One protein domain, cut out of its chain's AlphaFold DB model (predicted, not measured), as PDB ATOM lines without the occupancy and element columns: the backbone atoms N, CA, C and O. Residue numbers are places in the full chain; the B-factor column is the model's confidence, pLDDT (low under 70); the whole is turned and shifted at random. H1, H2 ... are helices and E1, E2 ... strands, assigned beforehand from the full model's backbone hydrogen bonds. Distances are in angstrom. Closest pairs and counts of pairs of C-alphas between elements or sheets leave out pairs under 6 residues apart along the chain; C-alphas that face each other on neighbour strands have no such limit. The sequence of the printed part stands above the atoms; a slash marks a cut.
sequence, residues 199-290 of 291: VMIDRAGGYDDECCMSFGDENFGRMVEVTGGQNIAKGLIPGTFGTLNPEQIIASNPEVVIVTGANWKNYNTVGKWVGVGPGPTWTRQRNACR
ATOM      1  N   VAL A 199       7.295 -36.717 -23.673       98.50
ATOM      2  CA  VAL A 199       8.486 -36.588 -24.509       98.50
ATOM      3  C   VAL A 199       8.808 -37.925 -25.163       98.50
ATOM      4  O   VAL A 199       9.007 -38.927 -24.477       98.50
ATOM      5  N   MET A 200       8.909 -37.915 -26.489       96.94
ATOM      6  CA  MET A 200       9.539 -38.980 -27.262       96.94
ATOM      7  C   MET A 200      11.000 -38.625 -27.511       96.94
ATOM      8  O   MET A 200      11.294 -37.516 -27.957       96.94
ATOM      9  N   ILE A 201      11.909 -39.566 -27.263       97.06
ATOM     10  CA  ILE A 201      13.300 -39.443 -27.698       97.06
ATOM     11  C   ILE A 201      13.508 -40.375 -28.885       97.06
ATOM     12  O   ILE A 201      13.500 -41.594 -28.716       97.06
ATOM     13  N   ASP A 202      13.717 -39.805 -30.064       94.44
ATOM     14  CA  ASP A 202      14.147 -40.530 -31.255       94.44
ATOM     15  C   ASP A 202      15.678 -40.599 -31.264       94.44
ATOM     16  O   ASP A 202      16.393 -39.632 -31.564       94.44
ATOM     17  N   ARG A 203      16.197 -41.738 -30.807       94.75
ATOM     18  CA  ARG A 203      17.628 -41.979 -30.697       94.75
ATOM     19  C   ARG A 203      18.188 -42.222 -32.086       94.75
ATOM     20  O   ARG A 203      17.927 -43.265 -32.670       94.75
ATOM     21  N   ALA A 204      19.090 -41.350 -32.516       91.75
ATOM     22  CA  ALA A 204      19.725 -41.458 -33.820       91.75
ATOM     23  C   ALA A 204      18.696 -41.438 -34.960       91.75
ATOM     24  O   ALA A 204      18.733 -42.280 -35.850       91.75
ATOM     25  N   GLY A 205      17.791 -40.456 -34.934       90.06
ATOM     26  CA  GLY A 205      16.756 -40.317 -35.956       90.06
ATOM     27  C   GLY A 205      17.352 -40.277 -37.363       90.06
ATOM     28  O   GLY A 205      18.292 -39.518 -37.631       90.06
ATOM     29  N   GLY A 206      16.829 -41.135 -38.242       86.56
ATOM     30  CA  GLY A 206      17.307 -41.328 -39.614       86.56
ATOM     31  C   GLY A 206      18.624 -42.106 -39.739       86.56
ATOM     32  O   GLY A 206      19.278 -42.023 -40.781       86.56
ATOM     33  N   TYR A 207      19.061 -42.807 -38.689       86.31
ATOM     34  CA  TYR A 207      20.226 -43.690 -38.752       86.31
ATOM     35  C   TYR A 207      19.942 -44.916 -39.627       86.31
ATOM     36  O   TYR A 207      20.654 -45.159 -40.596       86.31
ATOM     37  N   ASP A 208      18.883 -45.656 -39.355       82.94
ATOM     38  CA  ASP A 208      18.383 -46.733 -40.207       82.94
ATOM     39  C   ASP A 208      16.981 -46.386 -40.731       82.94
ATOM     40  O   ASP A 208      16.399 -45.352 -40.394       82.94
ATOM     41  N   ASP A 209      16.470 -47.223 -41.636       78.62
ATOM     42  CA  ASP A 209      15.093 -47.103 -42.130       78.62
ATOM     43  C   ASP A 209      14.071 -47.603 -41.083       78.62
ATOM     44  O   ASP A 209      12.867 -47.387 -41.239       78.62
ATOM     45  N   GLU A 210      14.541 -48.250 -40.012       78.69
ATOM     46  CA  GLU A 210      13.725 -48.781 -38.924       78.69
ATOM     47  C   GLU A 210      13.568 -47.754 -37.793       78.69
ATOM     48  O   GLU A 210      14.376 -47.634 -36.878       78.69
ATOM     49  N   CYS A 211      12.444 -47.044 -37.789       73.25
ATOM     50  CA  CYS A 211      11.987 -46.376 -36.570       73.25
ATOM     51  C   CYS A 211      11.687 -47.437 -35.478       73.25
ATOM     52  O   CYS A 211      11.324 -48.568 -35.785       73.25
ATOM     53  N   CYS A 212      11.756 -47.174 -34.176       87.44
ATOM     54  CA  CYS A 212      11.990 -45.925 -33.465       87.44
ATOM     55  C   CYS A 212      12.893 -46.203 -32.260       87.44
ATOM     56  O   CYS A 212      12.416 -46.466 -31.147       87.44
ATOM     57  N   MET A 213      14.205 -46.226 -32.488       94.56
ATOM     58  CA  MET A 213      15.164 -46.409 -31.405       94.56
ATOM     59  C   MET A 213      14.952 -45.333 -30.332       94.56
ATOM     60  O   MET A 213      14.811 -44.154 -30.634       94.56
ATOM     61  N   SER A 214      14.949 -45.724 -29.062       96.69
ATOM     62  CA  SER A 214      14.704 -44.809 -27.948       96.69
ATOM     63  C   SER A 214      15.481 -45.220 -26.692       96.69
ATOM     64  O   SER A 214      16.307 -46.142 -26.716       96.69
ATOM     65  N   PHE A 215      15.241 -44.498 -25.597       97.62
ATOM     66  CA  PHE A 215      15.854 -44.726 -24.293       97.62
ATOM     67  C   PHE A 215      14.781 -45.043 -23.251       97.62
ATOM     68  O   PHE A 215      13.790 -44.320 -23.168       97.62
ATOM     69  N   GLY A 216      14.985 -46.093 -22.447       96.88
ATOM     70  CA  GLY A 216      14.107 -46.421 -21.314       96.88
ATOM     71  C   GLY A 216      14.272 -45.448 -20.143       96.88
ATOM     72  O   GLY A 216      14.498 -44.262 -20.345       96.88
ATOM     73  N   ASP A 217      14.181 -45.909 -18.895       96.06
ATOM     74  CA  ASP A 217      14.272 -45.019 -17.710       96.06
ATOM     75  C   ASP A 217      15.715 -44.638 -17.313       96.06
ATOM     76  O   ASP A 217      15.988 -44.237 -16.185       96.06
ATOM     77  N   GLU A 218      16.656 -44.767 -18.244       96.31
ATOM     78  CA  GLU A 218      18.077 -44.479 -18.059       96.31
ATOM     79  C   GLU A 218      18.596 -43.575 -19.192       96.31
ATOM     80  O   GLU A 218      17.849 -43.183 -20.094       96.31
ATOM     81  N   ASN A 219      19.875 -43.191 -19.147       97.12
ATOM     82  CA  ASN A 219      20.497 -42.283 -20.121       97.12
ATOM     83  C   ASN A 219      19.639 -41.015 -20.383       97.12
ATOM     84  O   ASN A 219      19.206 -40.357 -19.433       97.12
ATOM     85  N   PHE A 220      19.385 -40.639 -21.643       97.38
ATOM     86  CA  PHE A 220      18.561 -39.481 -21.993       97.38
ATOM     87  C   PHE A 220      17.101 -39.615 -21.554       97.38
ATOM     88  O   PHE A 220      16.473 -38.596 -21.270       97.38
ATOM     89  N   GLY A 221      16.577 -40.835 -21.416       97.75
ATOM     90  CA  GLY A 221      15.242 -41.050 -20.862       97.75
ATOM     91  C   GLY A 221      15.149 -40.600 -19.407       97.75
ATOM     92  O   GLY A 221      14.226 -39.875 -19.040       97.75
ATOM     93  N   ARG A 222      16.180 -40.886 -18.599       96.81
ATOM     94  CA  ARG A 222      16.267 -40.351 -17.233       96.81
ATOM     95  C   ARG A 222      16.431 -38.832 -17.203       96.81
ATOM     96  O   ARG A 222      15.882 -38.175 -16.321       96.81
ATOM     97  N   MET A 223      17.166 -38.257 -18.161       97.00
ATOM     98  CA  MET A 223      17.309 -36.797 -18.258       97.00
ATOM     99  C   MET A 223      15.963 -36.114 -18.514       97.00
ATOM    100  O   MET A 223      15.685 -35.099 -17.882       97.00
ATOM    101  N   VAL A 224      15.103 -36.676 -19.367       97.81
ATOM    102  CA  VAL A 224      13.727 -36.187 -19.560       97.81
ATOM    103  C   VAL A 224      12.958 -36.137 -18.236       97.81
ATOM    104  O   VAL A 224      12.392 -35.099 -17.899       97.81
ATOM    105  N   GLU A 225      12.995 -37.210 -17.446       95.50
ATOM    106  CA  GLU A 225      12.279 -37.278 -16.163       95.50
ATOM    107  C   GLU A 225      12.790 -36.238 -15.153       95.50
ATOM    108  O   GLU A 225      12.010 -35.529 -14.513       95.50
ATOM    109  N   VAL A 226      14.116 -36.112 -15.030       94.12
ATOM    110  CA  VAL A 226      14.772 -35.160 -14.115       94.12
ATOM    111  C   VAL A 226      14.536 -33.706 -14.539       94.12
ATOM    112  O   VAL A 226      14.523 -32.809 -13.697       94.12
ATOM    113  N   THR A 227      14.301 -33.462 -15.829       94.50
ATOM    114  CA  THR A 227      14.021 -32.124 -16.377       94.50
ATOM    115  C   THR A 227      12.526 -31.786 -16.435       94.50
ATOM    116  O   THR A 227      12.156 -30.737 -16.961       94.50
ATOM    117  N   GLY A 228      11.660 -32.612 -15.834       94.44
ATOM    118  CA  GLY A 228      10.228 -32.329 -15.694       94.44
ATOM    119  C   GLY A 228       9.368 -32.786 -16.874       94.44
ATOM    120  O   GLY A 228       8.171 -32.511 -16.875       94.44
ATOM    121  N   GLY A 229       9.941 -33.491 -17.851       96.94
ATOM    122  CA  GLY A 229       9.182 -34.203 -18.876       96.94
ATOM    123  C   GLY A 229       8.723 -35.585 -18.402       96.94
ATOM    124  O   GLY A 229       9.116 -36.060 -17.338       96.94
ATOM    125  N   GLN A 230       7.882 -36.221 -19.212       98.00
ATOM    126  CA  GLN A 230       7.459 -37.612 -19.063       98.00
ATOM    127  C   GLN A 230       7.976 -38.410 -20.261       98.00
ATOM    128  O   GLN A 230       7.473 -38.245 -21.371       98.00
ATOM    129  N   ASN A 231       8.982 -39.254 -20.065       98.31
ATOM    130  CA  ASN A 231       9.511 -40.119 -21.110       98.31
ATOM    131  C   ASN A 231       8.465 -41.175 -21.486       98.31
ATOM    132  O   ASN A 231       8.156 -42.054 -20.682       98.31
ATOM    133  N   ILE A 232       7.957 -41.138 -22.721       98.00
ATOM    134  CA  ILE A 232       6.935 -42.101 -23.163       98.00
ATOM    135  C   ILE A 232       7.462 -43.540 -23.222       98.00
ATOM    136  O   ILE A 232       6.679 -44.482 -23.182       98.00
ATOM    137  N   ALA A 233       8.783 -43.726 -23.300       97.62
ATOM    138  CA  ALA A 233       9.406 -45.044 -23.317       97.62
ATOM    139  C   ALA A 233       9.557 -45.667 -21.918       97.62
ATOM    140  O   ALA A 233       9.897 -46.850 -21.797       97.62
ATOM    141  N   LYS A 234       9.323 -44.890 -20.853       96.56
ATOM    142  CA  LYS A 234       9.442 -45.357 -19.473       96.56
ATOM    143  C   LYS A 234       8.423 -46.463 -19.200       96.56
ATOM    144  O   LYS A 234       7.224 -46.278 -19.374       96.56
ATOM    145  N   GLY A 235       8.909 -47.627 -18.771       93.31
ATOM    146  CA  GLY A 235       8.084 -48.818 -18.543       93.31
ATOM    147  C   GLY A 235       7.754 -49.624 -19.805       93.31
ATOM    148  O   GLY A 235       7.285 -50.750 -19.679       93.31
ATOM    149  N   LEU A 236       8.041 -49.098 -21.002       95.25
ATOM    150  CA  LEU A 236       7.940 -49.841 -22.264       95.25
ATOM    151  C   LEU A 236       9.277 -50.485 -22.645       95.25
ATOM    152  O   LEU A 236       9.305 -51.601 -23.155       95.25
ATOM    153  N   ILE A 237      10.388 -49.798 -22.364       96.50
ATOM    154  CA  ILE A 237      11.743 -50.317 -22.554       96.50
ATOM    155  C   ILE A 237      12.291 -50.760 -21.182       96.50
ATOM    156  O   ILE A 237      12.488 -49.904 -20.317       96.50
ATOM    157  N   PRO A 238      12.562 -52.066 -20.957       89.56
ATOM    158  CA  PRO A 238      13.000 -52.588 -19.653       89.56
ATOM    159  C   PRO A 238      14.413 -52.167 -19.214       89.56
ATOM    160  O   PRO A 238      14.781 -52.388 -18.064       89.56
ATOM    161  N   GLY A 239      15.223 -51.606 -20.116       90.50
ATOM    162  CA  GLY A 239      16.605 -51.192 -19.854       90.50
ATOM    163  C   GLY A 239      16.942 -49.840 -20.480       90.50
ATOM    164  O   GLY A 239      16.058 -49.059 -20.820       90.50
ATOM    165  N   THR A 240      18.231 -49.559 -20.670       94.81
ATOM    166  CA  THR A 240      18.688 -48.266 -21.202       94.81
ATOM    167  C   THR A 240      18.242 -48.025 -22.639       94.81
ATOM    168  O   THR A 240      17.884 -46.906 -23.000       94.81
ATOM    169  N   PHE A 241      18.259 -49.068 -23.470       94.94
ATOM    170  CA  PHE A 241      18.070 -48.974 -24.914       94.94
ATOM    171  C   PHE A 241      17.007 -49.940 -25.406       94.94
ATOM    172  O   PHE A 241      16.950 -51.086 -24.967       94.94
ATOM    173  N   GLY A 242      16.232 -49.498 -26.388       94.81
ATOM    174  CA  GLY A 242      15.272 -50.341 -27.084       94.81
ATOM    175  C   GLY A 242      14.646 -49.603 -28.255       94.81
ATOM    176  O   GLY A 242      15.086 -48.510 -28.615       94.81
ATOM    177  N   THR A 243      13.608 -50.204 -28.814       95.06
ATOM    178  CA  THR A 243      12.828 -49.648 -29.919       95.06
ATOM    179  C   THR A 243      11.378 -49.573 -29.472       95.06
ATOM    180  O   THR A 243      10.866 -50.527 -28.886       95.06
ATOM    181  N   LEU A 244      10.724 -48.439 -29.714       94.44
ATOM    182  CA  LEU A 244       9.287 -48.308 -29.500       94.44
ATOM    183  C   LEU A 244       8.520 -48.731 -30.746       94.44
ATOM    184  O   LEU A 244       8.935 -48.455 -31.872       94.44
ATOM    185  N   ASN A 245       7.370 -49.360 -30.530       93.06
ATOM    186  CA  ASN A 245       6.432 -49.634 -31.602       93.06
ATOM    187  C   ASN A 245       5.777 -48.303 -32.081       93.06
ATOM    188  O   ASN A 245       5.381 -47.487 -31.242       93.06
ATOM    189  N   PRO A 246       5.647 -48.056 -33.401       92.56
ATOM    190  CA  PRO A 246       5.072 -46.812 -33.926       92.56
ATOM    191  C   PRO A 246       3.645 -46.522 -33.451       92.56
ATOM    192  O   PRO A 246       3.326 -45.379 -33.116       92.56
ATOM    193  N   GLU A 247       2.783 -47.539 -33.357       93.19
ATOM    194  CA  GLU A 247       1.422 -47.384 -32.847       93.19
ATOM    195  C   GLU A 247       1.415 -46.952 -31.373       93.19
ATOM    196  O   GLU A 247       0.591 -46.124 -30.982       93.19
ATOM    197  N   GLN A 248       2.366 -47.432 -30.562       93.19
ATOM    198  CA  GLN A 248       2.539 -46.972 -29.179       93.19
ATOM    199  C   GLN A 248       2.948 -45.498 -29.109       93.19
ATOM    200  O   GLN A 248       2.476 -44.784 -28.225       93.19
ATOM    201  N   ILE A 249       3.783 -45.017 -30.035       94.75
ATOM    202  CA  ILE A 249       4.169 -43.600 -30.091       94.75
ATOM    203  C   ILE A 249       2.954 -42.737 -30.441       94.75
ATOM    204  O   ILE A 249       2.694 -41.749 -29.755       94.75
ATOM    205  N   ILE A 250       2.177 -43.134 -31.454       94.25
ATOM    206  CA  ILE A 250       0.953 -42.425 -31.858       94.25
ATOM    207  C   ILE A 250      -0.048 -42.392 -30.698       94.25
ATOM    208  O   ILE A 250      -0.555 -41.325 -30.352       94.25
ATOM    209  N   ALA A 251      -0.290 -43.538 -30.055       95.69
ATOM    210  CA  ALA A 251      -1.199 -43.641 -28.917       95.69
ATOM    211  C   ALA A 251      -0.727 -42.815 -27.707       95.69
ATOM    212  O   ALA A 251      -1.548 -42.238 -26.995       95.69
ATOM    213  N   SER A 252       0.590 -42.717 -27.497       95.44
ATOM    214  CA  SER A 252       1.182 -41.906 -26.427       95.44
ATOM    215  C   SER A 252       1.073 -40.402 -26.684       95.44
ATOM    216  O   SER A 252       1.233 -39.628 -25.742       95.44
ATOM    217  N   ASN A 253       0.805 -39.974 -27.925       96.56
ATOM    218  CA  ASN A 253       0.624 -38.578 -28.327       96.56
ATOM    219  C   ASN A 253       1.671 -37.631 -27.687       96.56
ATOM    220  O   ASN A 253       1.308 -36.801 -26.836       96.56
ATOM    221  N   PRO A 254       2.977 -37.804 -27.986       97.12
ATOM    222  CA  PRO A 254       4.030 -36.985 -27.399       97.12
ATOM    223  C   PRO A 254       3.864 -35.522 -27.811       97.12
ATOM    224  O   PRO A 254       3.590 -35.201 -28.964       97.12
ATOM    225  N   GLU A 255       4.058 -34.626 -26.854       98.31
ATOM    226  CA  GLU A 255       3.980 -33.179 -27.069       98.31
ATOM    227  C   GLU A 255       5.327 -32.607 -27.515       98.31
ATOM    228  O   GLU A 255       5.392 -31.566 -28.169       98.31
ATOM    229  N   VAL A 256       6.411 -33.297 -27.158       97.56
ATOM    230  CA  VAL A 256       7.780 -32.946 -27.520       97.56
ATOM    231  C   VAL A 256       8.459 -34.172 -28.114       97.56
ATOM    232  O   VAL A 256       8.402 -35.264 -27.551       97.56
ATOM    233  N   VAL A 257       9.148 -33.975 -29.234       94.88
ATOM    234  CA  VAL A 257      10.032 -34.979 -29.830       94.88
ATOM    235  C   VAL A 257      11.458 -34.444 -29.790       94.88
ATOM    236  O   VAL A 257      11.746 -33.378 -30.335       94.88
ATOM    237  N   ILE A 258      12.346 -35.179 -29.128       95.31
ATOM    238  CA  ILE A 258      13.781 -34.906 -29.079       95.31
ATOM    239  C   ILE A 258      14.463 -35.904 -30.001       95.31
ATOM    240  O   ILE A 258      14.433 -37.101 -29.742       95.31
ATOM    241  N   VAL A 259      15.107 -35.411 -31.053       92.94
ATOM    242  CA  VAL A 259      15.877 -36.255 -31.970       92.94
ATOM    243  C   VAL A 259      17.357 -36.108 -31.651       92.94
ATOM    244  O   VAL A 259      17.877 -34.990 -31.617       92.94
ATOM    245  N   THR A 260      18.043 -37.224 -31.406       93.38
ATOM    246  CA  THR A 260      19.499 -37.229 -31.221       93.38
ATOM    247  C   THR A 260      20.203 -37.575 -32.525       93.38
ATOM    248  O   THR A 260      19.638 -38.217 -33.409       93.38
ATOM    249  N   GLY A 261      21.453 -37.145 -32.658       91.31
ATOM    250  CA  GLY A 261      22.211 -37.317 -33.886       91.31
ATOM    251  C   GLY A 261      23.707 -37.122 -33.677       91.31
ATOM    252  O   GLY A 261      24.140 -36.801 -32.569       91.31
ATOM    253  N   ALA A 262      24.476 -37.250 -34.753       91.44
ATOM    254  CA  ALA A 262      25.820 -36.694 -34.893       91.44
ATOM    255  C   ALA A 262      26.200 -36.663 -36.381       91.44
ATOM    256  O   ALA A 262      25.468 -37.178 -37.228       91.44
ATOM    257  N   ASN A 263      27.355 -36.090 -36.723       89.94
ATOM    258  CA  ASN A 263      27.915 -36.256 -38.062       89.94
ATOM    259  C   ASN A 263      28.510 -37.661 -38.243       89.94
ATOM    260  O   ASN A 263      29.683 -37.901 -37.951       89.94
ATOM    261  N   TRP A 264      27.692 -38.575 -38.768       91.25
ATOM    262  CA  TRP A 264      28.043 -39.978 -38.997       91.25
ATOM    263  C   TRP A 264      28.516 -40.281 -40.413       91.25
ATOM    264  O   TRP A 264      28.432 -41.422 -40.853       91.25
ATOM    265  N   LYS A 265      29.052 -39.310 -41.156       88.19
ATOM    266  CA  LYS A 265      29.456 -39.542 -42.557       88.19
ATOM    267  C   LYS A 265      30.466 -40.687 -42.753       88.19
ATOM    268  O   LYS A 265      30.534 -41.254 -43.835       88.19
ATOM    269  N   ASN A 266      31.227 -41.018 -41.707       88.94
ATOM    270  CA  ASN A 266      32.220 -42.095 -41.684       88.94
ATOM    271  C   ASN A 266      31.725 -43.370 -40.969       88.94
ATOM    272  O   ASN A 266      32.481 -44.329 -40.832       88.94
ATOM    273  N   TYR A 267      30.490 -43.372 -40.470       84.94
ATOM    274  CA  TYR A 267      29.905 -44.475 -39.699       84.94
ATOM    275  C   TYR A 267      28.636 -45.024 -40.347       84.94
ATOM    276  O   TYR A 267      28.402 -46.226 -40.330       84.94
ATOM    277  N   ASN A 268      27.849 -44.146 -40.967       83.88
ATOM    278  CA  ASN A 268      26.601 -44.464 -41.624       83.88
ATOM    279  C   ASN A 268      26.449 -43.635 -42.911       83.88
ATOM    280  O   ASN A 268      26.200 -42.425 -42.884       83.88
ATOM    281  N   THR A 269      26.588 -44.312 -44.051       77.25
ATOM    282  CA  THR A 269      26.549 -43.707 -45.390       77.25
ATOM    283  C   THR A 269      25.135 -43.508 -45.939       77.25
ATOM    284  O   THR A 269      24.995 -42.881 -46.987       77.25
ATOM    285  N   VAL A 270      24.086 -43.966 -45.235       77.44
ATOM    286  CA  VAL A 270      22.676 -43.750 -45.625       77.44
ATOM    287  C   VAL A 270      22.343 -42.254 -45.644       77.44
ATOM    288  O   VAL A 270      21.545 -41.797 -46.460       77.44
ATOM    289  N   GLY A 271      22.991 -41.464 -44.777       75.06
ATOM    290  CA  GLY A 271      22.968 -39.996 -44.835       75.06
ATOM    291  C   GLY A 271      21.619 -39.347 -44.500       75.06
ATOM    292  O   GLY A 271      21.453 -38.148 -44.734       75.06
ATOM    293  N   LYS A 272      20.661 -40.117 -43.969       83.81
ATOM    294  CA  LYS A 272      19.344 -39.632 -43.517       83.81
ATOM    295  C   LYS A 272      19.358 -39.109 -42.075       83.81
ATOM    296  O   LYS A 272      18.392 -38.483 -41.656       83.81
ATOM    297  N   TRP A 273      20.455 -39.315 -41.353       86.31
ATOM    298  CA  TRP A 273      20.588 -38.957 -39.949       86.31
ATOM    299  C   TRP A 273      20.603 -37.446 -39.695       86.31
ATOM    300  O   TRP A 273      21.031 -36.639 -40.530       86.31
ATOM    301  N   VAL A 274      20.179 -37.050 -38.495       87.38
ATOM    302  CA  VAL A 274      20.221 -35.648 -38.059       87.38
ATOM    303  C   VAL A 274      21.651 -35.243 -37.685       87.38
ATOM    304  O   VAL A 274      22.201 -35.663 -36.674       87.38
ATOM    305  N   GLY A 275      22.272 -34.386 -38.496       86.12
ATOM    306  CA  GLY A 275      23.612 -33.866 -38.211       86.12
ATOM    307  C   GLY A 275      23.614 -32.827 -37.086       86.12
ATOM    308  O   GLY A 275      23.199 -31.684 -37.294       86.12
ATOM    309  N   VAL A 276      24.127 -33.195 -35.914       83.19
ATOM    310  CA  VAL A 276      24.414 -32.283 -34.791       83.19
ATOM    311  C   VAL A 276      25.907 -32.322 -34.453       83.19
ATOM    312  O   VAL A 276      26.573 -33.317 -34.726       83.19
ATOM    313  N   GLY A 277      26.430 -31.228 -33.901       76.81
ATOM    314  CA  GLY A 277      27.860 -31.031 -33.649       76.81
ATOM    315  C   GLY A 277      28.289 -29.588 -33.943       76.81
ATOM    316  O   GLY A 277      27.427 -28.728 -34.120       76.81
ATOM    317  N   PRO A 278      29.598 -29.293 -33.980       72.00
ATOM    318  CA  PRO A 278      30.131 -28.027 -34.484       72.00
ATOM    319  C   PRO A 278      29.891 -27.840 -35.994       72.00
ATOM    320  O   PRO A 278      30.257 -28.691 -36.796       72.00
ATOM    321  N   GLY A 279      29.306 -26.708 -36.404       71.81
ATOM    322  CA  GLY A 279      29.148 -26.330 -37.821       71.81
ATOM    323  C   GLY A 279      27.822 -26.617 -38.569       71.81
ATOM    324  O   GLY A 279      27.593 -25.936 -39.573       71.81
ATOM    325  N   PRO A 280      26.909 -27.534 -38.177       70.50
ATOM    326  CA  PRO A 280      25.629 -27.687 -38.858       70.50
ATOM    327  C   PRO A 280      24.745 -26.453 -38.649       70.50
ATOM    328  O   PRO A 280      24.674 -25.877 -37.565       70.50
ATOM    329  N   THR A 281      24.037 -26.048 -39.704       74.31
ATOM    330  CA  THR A 281      23.083 -24.939 -39.633       74.31
ATOM    331  C   THR A 281      21.733 -25.416 -39.103       74.31
ATOM    332  O   THR A 281      21.272 -26.514 -39.433       74.31
ATOM    333  N   TRP A 282      21.040 -24.540 -38.371       74.50
ATOM    334  CA  TRP A 282      19.668 -24.771 -37.903       74.50
ATOM    335  C   TRP A 282      18.716 -25.225 -39.020       74.50
ATOM    336  O   TRP A 282      17.850 -26.072 -38.804       74.50
ATOM    337  N   THR A 283      18.880 -24.688 -40.233       78.06
ATOM    338  CA  THR A 283      18.074 -25.060 -41.405       78.06
ATOM    339  C   THR A 283      18.301 -26.513 -41.814       78.06
ATOM    340  O   THR A 283      17.340 -27.234 -42.078       78.06
ATOM    341  N   ARG A 284      19.559 -26.973 -41.840       74.44
ATOM    342  CA  ARG A 284      19.900 -28.353 -42.210       74.44
ATOM    343  C   ARG A 284      19.328 -29.354 -41.206       74.44
ATOM    344  O   ARG A 284      18.748 -30.350 -41.621       74.44
ATOM    345  N   GLN A 285      19.439 -29.058 -39.913       80.06
ATOM    346  CA  GLN A 285      18.902 -29.895 -38.835       80.06
ATOM    347  C   GLN A 285      17.379 -29.995 -38.899       80.06
ATOM    348  O   GLN A 285      16.828 -31.090 -38.911       80.06
ATOM    349  N   ARG A 286      16.698 -28.854 -39.045       79.00
ATOM    350  CA  ARG A 286      15.236 -28.813 -39.157       79.00
ATOM    351  C   ARG A 286      14.724 -29.605 -40.357       79.00
ATOM    352  O   ARG A 286      13.692 -30.253 -40.257       79.00
ATOM    353  N   ASN A 287      15.430 -29.544 -41.484       79.75
ATOM    354  CA  ASN A 287      15.065 -30.309 -42.672       79.75
ATOM    355  C   ASN A 287      15.284 -31.814 -42.491       79.75
ATOM    356  O   ASN A 287      14.533 -32.584 -43.077       79.75
ATOM    357  N   ALA A 288      16.281 -32.228 -41.702       79.19
ATOM    358  CA  ALA A 288      16.494 -33.634 -41.379       79.19
ATOM    359  C   ALA A 288      15.366 -34.179 -40.486       79.19
ATOM    360  O   ALA A 288      14.807 -35.212 -40.815       79.19
ATOM    361  N   CYS A 289      14.944 -33.437 -39.455       79.81
ATOM    362  CA  CYS A 289      13.840 -33.853 -38.574       79.81
ATOM    363  C   CYS A 289      12.442 -33.824 -39.225       79.81
ATOM    364  O   CYS A 289      11.477 -34.247 -38.604       79.81
ATOM    365  N   ARG A 290      12.295 -33.230 -40.417       76.06
ATOM    366  CA  ARG A 290      11.012 -33.146 -41.146       76.06
ATOM    367  C   ARG A 290      10.761 -34.327 -42.085       76.06
ATOM    368  O   ARG A 290       9.692 -34.367 -42.690       76.06
TER     369      ARG A 290
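Overview. This is residues 199 to 290 of the 291 residues of the protein "Ferrichrome/ferrioxamine B periplasmic transporter" of Serratia odorifera (UniProt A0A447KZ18). There is little regular structure: a parallel strand pair, E1 and E4, and an antiparallel pair, E2 and E3, meet through E1 and E2, with H1 and H2 toward one end and a long loop, residues 260 to 281, leading to H3 at the other. The printed part has 92 residues, 36 in named elements, ordered E1 E2 H1 E3 H2 E4 H3, mixed helices and strands. It is compact, radius of gyration of the C-alphas 13.3 A, spanning 34 by 25 by 21 A.

Arrangement. E1, residues 199 to 202, and E4, 256 to 259, are parallel; N 200 and O 256 are within hydrogen-bond range, 2.9 A. E2, 213 to 215, and E3, 241 to 243, are antiparallel; N 214 and O 242 are 2.8 A apart. The closest C-alphas of E1 and E2, Asp 202 and Ser 214, are 5.4 A apart. Those of E1 and H1, 219 to 226, are Val 199 and Val 224, 7.2 A. H2, 246 to 252, and H3, 282 to 288, are apart. Every O i to N i+4 pair is within range in H1, H2 and H3.

Along the chain. E1 begins at C-alpha 199 (8.486, -36.588, -24.509). H1 is 10.9 A long; H3 ends at C-alpha 288 (16.494, -33.634, -41.379).

Size, cuts and confidence. The farthest C-alphas, Gly 235 and Gly 279, are 36.3 A apart. The printed part has no cut; links H1 to E3 and E4 to H3 are long. No printed residue is under 70 in pLDDT.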